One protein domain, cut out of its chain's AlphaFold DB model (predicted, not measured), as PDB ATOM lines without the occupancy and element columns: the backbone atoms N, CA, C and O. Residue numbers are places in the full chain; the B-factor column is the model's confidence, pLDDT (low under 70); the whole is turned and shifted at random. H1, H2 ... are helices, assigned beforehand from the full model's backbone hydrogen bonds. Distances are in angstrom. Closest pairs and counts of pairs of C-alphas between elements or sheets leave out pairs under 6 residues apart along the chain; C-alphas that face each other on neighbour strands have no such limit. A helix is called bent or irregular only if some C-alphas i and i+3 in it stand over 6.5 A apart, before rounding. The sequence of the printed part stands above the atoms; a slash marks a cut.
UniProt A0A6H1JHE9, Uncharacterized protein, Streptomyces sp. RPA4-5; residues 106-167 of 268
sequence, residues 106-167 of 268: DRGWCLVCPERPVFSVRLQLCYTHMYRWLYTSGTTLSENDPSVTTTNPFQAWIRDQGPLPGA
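This is residues 106 to 167 of the 268 residues of an uncharacterized protein of Streptomyces sp. RPA4-5 (UniProt A0A6H1JHE9). Little regular structure: a small, rounded body made mostly of loops, with H1 and H3 slanting past each other on two sides and short H2 before H3. Residues 106 to 126, with no named element, make a long looped stretch leading into H1. The printed part has 62 residues, 23 of them in H1, H2 and H3 in that order, all helix with no named strand; it is compact, radius of gyration of the C-alphas 11.0 A, spans 28 by 24 by 17 A.

H1, residues 127 to 136, is 14.5 A long from C-alpha 127 at (53.575, 18.546, -140.030). H3, residues 152 to 159, is 10.9 A long, ending at C-alpha 159 (66.101, 8.703, -146.915). H2, residues 146 to 150, is 8.2 A long and only just irregular: C-alphas 146 and 149 are 6.8 A apart.

H1 and H3 are close but not clearly touching, their closest C-alphas, of Trp 133 and Trp 157, 7.7 A apart; they run opposite ways at a steep tilt of 46 degrees. H2 and H3 are close but not clearly touching, closest C-alphas Val 148 and Phe 154, 7.1 A. H1 and H2 are apart. Every O i to N i+4 pair is within hydrogen-bond range in H1 and H3; in H2 0 of 1 is, beside 1 of 2 O i to N i+3 pairs.

The two C-alphas farthest apart, of Asn 144 and Pro 165, are 30.6 A apart. The printed part has no cut; the link H1 to H2 is short, H2 to H3 tight. Mean pLDDT of the printed part is 81.0; residue 106 and residues 138 to 150 are under 70.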
ATOM      1  N   ASP A 106      42.482   6.301-138.564       66.94
ATOM      2  CA  ASP A 106      43.853   6.501-138.125       66.94
ATOM      3  C   ASP A 106      44.684   6.877-139.359       66.94
ATOM      4  O   ASP A 106      44.807   6.117-140.316       66.94
ATOM      5  N   ARG A 107      45.204   8.107-139.379       73.25
ATOM      6  CA  ARG A 107      45.978   8.597-140.526       73.25
ATOM      7  C   ARG A 107      47.338   7.905-140.619       73.25
ATOM      8  O   ARG A 107      48.069   8.180-141.566       73.25
ATOM      9  N   GLY A 108      47.647   7.037-139.659       84.12
ATOM     10  CA  GLY A 108      48.910   6.361-139.525       84.12
ATOM     11  C   GLY A 108      49.993   7.312-139.047       84.12
ATOM     12  O   GLY A 108      49.760   8.460-138.634       84.12
ATOM     13  N   TRP A 109      51.214   6.814-139.146       90.25
ATOM     14  CA  TRP A 109      52.413   7.487-138.684       90.25
ATOM     15  C   TRP A 109      53.212   8.020-139.860       90.25
ATOM     16  O   TRP A 109      53.158   7.503-140.973       90.25
ATOM     17  N   CYS A 110      53.928   9.110-139.617       92.31
ATOM     18  CA  CYS A 110      54.836   9.675-140.599       92.31
ATOM     19  C   CYS A 110      55.826   8.612-141.084       92.31
ATOM     20  O   CYS A 110      56.440   7.944-140.257       92.31
ATOM     21  N   LEU A 111      56.080   8.553-142.395       92.94
ATOM     22  CA  LEU A 111      57.072   7.645-142.993       92.94
ATOM     23  C   LEU A 111      58.469   7.750-142.359       92.94
ATOM     24  O   LEU A 111      59.245   6.806-142.426       92.94
ATOM     25  N   VAL A 112      58.790   8.898-141.754       93.75
ATOM     26  CA  VAL A 112      60.078   9.156-141.096       93.75
ATOM     27  C   VAL A 112      59.985   9.086-139.564       93.75
ATOM     28  O   VAL A 112      60.976   8.796-138.904       93.75
ATOM     29  N   CYS A 113      58.823   9.379-138.966       92.31
ATOM     30  CA  CYS A 113      58.690   9.510-137.509       92.31
ATOM     31  C   CYS A 113      57.693   8.490-136.949       92.31
ATOM     32  O   CYS A 113      56.492   8.681-137.161       92.31
ATOM     33  N   PRO A 114      58.141   7.512-136.142       89.50
ATOM     34  CA  PRO A 114      57.253   6.495-135.580       89.50
ATOM     35  C   PRO A 114      56.250   7.059-134.562       89.50
ATOM     36  O   PRO A 114      55.178   6.501-134.396       89.50
ATOM     37  N   GLU A 115      56.562   8.188-133.914       89.12
ATOM     38  CA  GLU A 115      55.723   8.793-132.865       89.12
ATOM     39  C   GLU A 115      54.984  10.065-133.312       89.12
ATOM     40  O   GLU A 115      54.413  10.790-132.491       89.12
ATOM     41  N   ARG A 116      55.017  10.411-134.607       90.06
ATOM     42  CA  ARG A 116      54.287  11.586-135.111       90.06
ATOM     43  C   ARG A 116      53.195  11.180-136.086       90.06
ATOM     44  O   ARG A 116      53.524  10.627-137.138       90.06
ATOM     45  N   PRO A 117      51.927  11.525-135.801       91.00
ATOM     46  CA  PRO A 117      50.836  11.172-136.688       91.00
ATOM     47  C   PRO A 117      50.980  11.896-138.027       91.00
ATOM     48  O   PRO A 117      51.527  13.009-138.120       91.00
ATOM     49  N   VAL A 118      50.455  11.272-139.075       90.62
ATOM     50  CA  VAL A 118      50.403  11.873-140.403       90.62
ATOM     51  C   VAL A 118      49.534  13.125-140.372       90.62
ATOM     52  O   VAL A 118      48.346  13.109-140.041       90.62
ATOM     53  N   PHE A 119      50.136  14.235-140.786       86.94
ATOM     54  CA  PHE A 119      49.436  15.498-140.968       86.94
ATOM     55  C   PHE A 119      48.887  15.617-142.396       86.94
ATOM     56  O   PHE A 119      47.757  16.064-142.597       86.94
ATOM     57  N   SER A 120      49.668  15.164-143.382       84.88
ATOM     58  CA  SER A 120      49.288  15.107-144.796       84.88
ATOM     59  C   SER A 120      49.169  13.662-145.259       84.88
ATOM     60  O   SER A 120      50.183  13.012-145.495       84.88
ATOM     61  N   VAL A 121      47.933  13.177-145.419       82.12
ATOM     62  CA  VAL A 121      47.647  11.798-145.864       82.12
ATOM     63  C   VAL A 121      48.273  11.512-147.228       82.12
ATOM     64  O   VAL A 121      48.789  10.422-147.441       82.12
ATOM     65  N   ARG A 122      48.309  12.511-148.121       79.44
ATOM     66  CA  ARG A 122      48.919  12.361-149.446       79.44
ATOM     67  C   ARG A 122      50.410  12.052-149.369       79.44
ATOM     68  O   ARG A 122      50.880  11.197-150.102       79.44
ATOM     69  N   LEU A 123      51.150  12.772-148.527       85.25
ATOM     70  CA  LEU A 123      52.600  12.588-148.417       85.25
ATOM     71  C   LEU A 123      52.978  11.530-147.375       85.25
ATOM     72  O   LEU A 123      54.138  11.144-147.323       85.25
ATOM     73  N   GLN A 124      52.031  11.100-146.531       89.69
ATOM     74  CA  GLN A 124      52.291  10.267-145.352       89.69
ATOM     75  C   GLN A 124      53.369  10.888-144.438       89.69
ATOM     76  O   GLN A 124      54.210  10.206-143.861       89.69
ATOM     77  N   LEU A 125      53.361  12.222-144.305       90.38
ATOM     78  CA  LEU A 125      54.334  12.975-143.502       90.38
ATOM     79  C   LEU A 125      53.673  13.700-142.326       90.38
ATOM     80  O   LEU A 125      52.542  14.197-142.419       90.38
ATOM     81  N   CYS A 126      54.421  13.833-141.227       91.06
ATOM     82  CA  CYS A 126      54.067  14.723-140.123       91.06
ATOM     83  C   CYS A 126      54.142  16.199-140.556       91.06
ATOM     84  O   CYS A 126      54.726  16.535-141.586       91.06
ATOM     85  N   TYR A 127      53.593  17.105-139.739       88.44
ATOM     86  CA  TYR A 127      53.575  18.546-140.030       88.44
ATOM     87  C   TYR A 127      54.963  19.102-140.375       88.44
ATOM     88  O   TYR A 127      55.120  19.802-141.375       88.44
ATOM     89  N   THR A 128      55.981  18.772-139.576       87.00
ATOM     90  CA  THR A 128      57.338  19.297-139.767       87.00
ATOM     91  C   THR A 128      57.970  18.777-141.055       87.00
ATOM     92  O   THR A 128      58.484  19.574-141.835       87.00
ATOM     93  N   HIS A 129      57.905  17.467-141.311       89.56
ATOM     94  CA  HIS A 129      58.458  16.872-142.532       89.56
ATOM     95  C   HIS A 129      57.728  17.340-143.783       89.56
ATOM     96  O   HIS A 129      58.386  17.679-144.759       89.56
ATOM     97  N   MET A 130      56.400  17.474-143.731       88.31
ATOM     98  CA  MET A 130      55.634  18.068-144.822       88.31
ATOM     99  C   MET A 130      56.180  19.458-145.166       88.31
ATOM    100  O   MET A 130      56.550  19.697-146.308       88.31
ATOM    101  N   TYR A 131      56.278  20.377-144.201       83.00
ATOM    102  CA  TYR A 131      56.749  21.733-144.501       83.00
ATOM    103  C   TYR A 131      58.231  21.804-144.888       83.00
ATOM    104  O   TYR A 131      58.585  22.685-145.668       83.00
ATOM    105  N   ARG A 132      59.082  20.895-144.390       86.94
ATOM    106  CA  ARG A 132      60.475  20.776-144.852       86.94
ATOM    107  C   ARG A 132      60.529  20.363-146.317       86.94
ATOM    108  O   ARG A 132      61.186  21.057-147.082       86.94
ATOM    109  N   TRP A 133      59.785  19.321-146.702       86.19
ATOM    110  CA  TRP A 133      59.687  18.877-148.091       86.19
ATOM    111  C   TRP A 133      59.237  20.018-149.004       86.19
ATOM    112  O   TRP A 133      59.958  20.361-149.930       86.19
ATOM    113  N   LEU A 134      58.116  20.680-148.682       81.50
ATOM    114  CA  LEU A 134      57.585  21.791-149.489       81.50
ATOM    115  C   LEU A 134      58.571  22.939-149.669       81.50
ATOM    116  O   LEU A 134      58.582  23.596-150.706       81.50
ATOM    117  N   TYR A 135      59.372  23.207-148.640       79.12
ATOM    118  CA  TYR A 135      60.386  24.242-148.701       79.12
ATOM    119  C   TYR A 135      61.562  23.834-149.598       79.12
ATOM    120  O   TYR A 135      62.029  24.649-150.386       79.12
ATOM    121  N   THR A 136      62.039  22.590-149.495       80.19
ATOM    122  CA  THR A 136      63.205  22.112-150.255       80.19
ATOM    123  C   THR A 136      62.880  21.759-151.700       80.19
ATOM    124  O   THR A 136      63.723  21.932-152.569       80.19
ATOM    125  N   SER A 137      61.672  21.266-151.969       77.69
ATOM    126  CA  SER A 137      61.272  20.790-153.292       77.69
ATOM    127  C   SER A 137      60.771  21.910-154.210       77.69
ATOM    128  O   SER A 137      60.524  21.664-155.389       77.69
ATOM    129  N   GLY A 138      60.552  23.121-153.675       69.44
ATOM    130  CA  GLY A 138      59.946  24.242-154.405       69.44
ATOM    131  C   GLY A 138      58.518  23.960-154.892       69.44
ATOM    132  O   GLY A 138      57.975  24.713-155.697       69.44
ATOM    133  N   THR A 139      57.900  22.866-154.433       66.81
ATOM    134  CA  THR A 139      56.611  22.400-154.942       66.81
ATOM    135  C   THR A 139      55.479  23.141-154.241       66.81
ATOM    136  O   THR A 139      55.280  23.008-153.033       66.81
ATOM    137  N   THR A 140      54.667  23.874-154.998       62.09
ATOM    138  CA  THR A 140      53.330  24.265-154.543       62.09
ATOM    139  C   THR A 140      52.431  23.039-154.616       62.09
ATOM    140  O   THR A 140      52.274  22.446-155.682       62.09
ATOM    141  N   LEU A 141      51.851  22.627-153.488       59.44
ATOM    142  CA  LEU A 141      50.912  21.510-153.469       59.44
ATOM    143  C   LEU A 141      49.654  21.873-154.265       59.44
ATOM    144  O   LEU A 141      48.728  22.447-153.707       59.44
ATOM    145  N   SER A 142      49.591  21.486-155.539       54.06
ATOM    146  CA  SER A 142      48.301  21.217-156.175       54.06
ATOM    147  C   SER A 142      47.733  19.960-155.519       54.06
ATOM    148  O   SER A 142      48.448  18.961-155.359       54.06
ATOM    149  N   GLU A 143      46.490  20.021-155.048       48.75
ATOM    150  CA  GLU A 143      45.848  18.938-154.289       48.75
ATOM    151  C   GLU A 143      45.602  17.674-155.135       48.75
ATOM    152  O   GLU A 143      45.430  16.599-154.568       48.75
ATOM    153  N   ASN A 144      45.699  17.772-156.467       51.47
ATOM    154  CA  ASN A 144      45.232  16.741-157.400       51.47
ATOM    155  C   ASN A 144      46.328  15.907-158.092       51.47
ATOM    156  O   ASN A 144      45.986  15.083-158.933       51.47
ATOM    157  N   ASP A 145      47.618  16.084-157.771       61.75
ATOM    158  CA  ASP A 145      48.692  15.267-158.366       61.75
ATOM    159  C   ASP A 145      49.211  14.191-157.381       61.75
ATOM    160  O   ASP A 145      49.907  14.530-156.408       61.75
ATOM    161  N   PRO A 146      48.854  12.906-157.584       60.62
ATOM    162  CA  PRO A 146      49.319  11.788-156.767       60.62
ATOM    163  C   PRO A 146      50.736  11.309-157.126       60.62
ATOM    164  O   PRO A 146      51.304  10.531-156.364       60.62
ATOM    165  N   SER A 147      51.336  11.766-158.233       63.50
ATOM    166  CA  SER A 147      52.656  11.293-158.683       63.50
ATOM    167  C   SER A 147      53.823  11.809-157.832       63.50
ATOM    168  O   SER A 147      54.914  11.246-157.860       63.50
ATOM    169  N   VAL A 148      53.598  12.843-157.013       67.00
ATOM    170  CA  VAL A 148      54.646  13.522-156.229       67.00
ATOM    171  C   VAL A 148      55.403  12.561-155.299       67.00
ATOM    172  O   VAL A 148      56.616  12.701-155.139       67.00
ATOM    173  N   THR A 149      54.728  11.563-154.719       64.00
ATOM    174  CA  THR A 149      55.329  10.618-153.757       64.00
ATOM    175  C   THR A 149      56.112   9.473-154.399       64.00
ATOM    176  O   THR A 149      56.925   8.839-153.725       64.00
ATOM    177  N   THR A 150      55.913   9.202-155.691       66.12
ATOM    178  CA  THR A 150      56.657   8.172-156.436       66.12
ATOM    179  C   THR A 150      57.855   8.741-157.189       66.12
ATOM    180  O   THR A 150      58.633   7.994-157.780       66.12
ATOM    181  N   THR A 151      58.054  10.061-157.137       73.88
ATOM    182  CA  THR A 151      59.211  10.700-157.760       73.88
ATOM    183  C   THR A 151      60.513  10.354-157.028       73.88
ATOM    184  O   THR A 151      60.578  10.309-155.797       73.88
ATOM    185  N   ASN A 152      61.589  10.147-157.795       77.62
ATOM    186  CA  ASN A 152      62.929   9.896-157.255       77.62
ATOM    187  C   ASN A 152      63.386  10.991-156.254       77.62
ATOM    188  O   ASN A 152      63.855  10.632-155.174       77.62
ATOM    189  N   PRO A 153      63.151  12.301-156.498       84.50
ATOM    190  CA  PRO A 153      63.480  13.354-155.535       84.50
ATOM    191  C   PRO A 153      62.796  13.209-154.170       84.50
ATOM    192  O   PRO A 153      63.429  13.472-153.150       84.50
ATOM    193  N   PHE A 154      61.532  12.773-154.122       85.94
ATOM    194  CA  PHE A 154      60.829  12.567-152.851       85.94
ATOM    195  C   PHE A 154      61.413  11.392-152.067       85.94
ATOM    196  O   PHE A 154      61.677  11.506-150.871       85.94
ATOM    197  N   GLN A 155      61.668  10.277-152.755       88.00
ATOM    198  CA  GLN A 155      62.251   9.082-152.143       88.00
ATOM    199  C   GLN A 155      63.683   9.327-151.653       88.00
ATOM    200  O   GLN A 155      64.046   8.883-150.565       88.00
ATOM    201  N   ALA A 156      64.490  10.067-152.420       88.88
ATOM    202  CA  ALA A 156      65.818  10.493-151.991       88.88
ATOM    203  C   ALA A 156      65.734  11.377-150.739       88.88
ATOM    204  O   ALA A 156      66.377  11.080-149.739       88.88
ATOM    205  N   TRP A 157      64.852  12.380-150.751       91.12
ATOM    206  CA  TRP A 157      64.680  13.280-149.617       91.12
ATOM    207  C   TRP A 157      64.249  12.560-148.336       91.12
ATOM    208  O   TRP A 157      64.788  12.878-147.279       91.12
ATOM    209  N   ILE A 158      63.316  11.596-148.414       91.81
ATOM    210  CA  ILE A 158      62.882  10.802-147.250       91.81
ATOM    211  C   ILE A 158      64.060  10.065-146.614       91.81
ATOM    212  O   ILE A 158      64.182  10.093-145.391       91.81
ATOM    213  N   ARG A 159      64.928   9.437-147.422       90.62
ATOM    214  CA  ARG A 159      66.101   8.703-146.915       90.62
ATOM    215  C   ARG A 159      67.084   9.600-146.166       90.62
ATOM    216  O   ARG A 159      67.732   9.129-145.239       90.62
ATOM    217  N   ASP A 160      67.140  10.879-146.521       91.50
ATOM    218  CA  ASP A 160      68.018  11.863-145.883       91.50
ATOM    219  C   ASP A 160      67.412  12.477-144.606       91.50
ATOM    220  O   ASP A 160      68.057  13.276-143.923       91.50
ATOM    221  N   GLN A 161      66.156  12.157-144.269       91.75
ATOM    222  CA  GLN A 161      65.513  12.694-143.074       91.75
ATOM    223  C   GLN A 161      65.758  11.826-141.837       91.75
ATOM    224  O   GLN A 161      65.599  10.610-141.858       91.75
ATOM    225  N   GLY A 162      66.019  12.484-140.705       90.62
ATOM    226  CA  GLY A 162      65.988  11.850-139.387       90.62
ATOM    227  C   GLY A 162      64.600  11.896-138.729       90.62
ATOM    228  O   GLY A 162      63.825  12.835-138.991       90.62
ATOM    229  N   PRO A 163      64.286  10.930-137.843       91.62
ATOM    230  CA  PRO A 163      63.084  10.969-137.021       91.62
ATOM    231  C   PRO A 163      63.108  12.175-136.074       91.62
ATOM    232  O   PRO A 163      64.156  12.645-135.632       91.62
ATOM    233  N   LEU A 164      61.921  12.679-135.753       87.06
ATOM    234  CA  LEU A 164      61.703  13.740-134.771       87.06
ATOM    235  C   LEU A 164      60.962  13.149-133.565       87.06
ATOM    236  O   LEU A 164      60.072  12.322-133.781       87.06
ATOM    237  N   PRO A 165      61.236  13.618-132.333       85.50
ATOM    238  CA  PRO A 165      60.537  13.139-131.137       85.50
ATOM    239  C   PRO A 165      59.033  13.397-131.245       85.50
ATOM    240  O   PRO A 165      58.640  14.359-131.919       85.50
ATOM    241  N   GLY A 166      58.191  12.598-130.584       82.12
ATOM    242  CA  GLY A 166      56.746  12.829-130.521       82.12
ATOM    243  C   GLY A 166      56.381  14.273-130.146       82.12
ATOM    244  O   GLY A 166      57.093  14.957-129.411       82.12
ATOM    245  N   ALA A 167      55.272  14.787-130.685       80.88
ATOM    246  CA  ALA A 167      54.826  16.160-130.405       80.88
ATOM    247  C   ALA A 167      54.061  16.299-129.071       80.88
ATOM    248  O   ALA A 167      53.543  17.376-128.780       80.88
TER     249      ALA A 167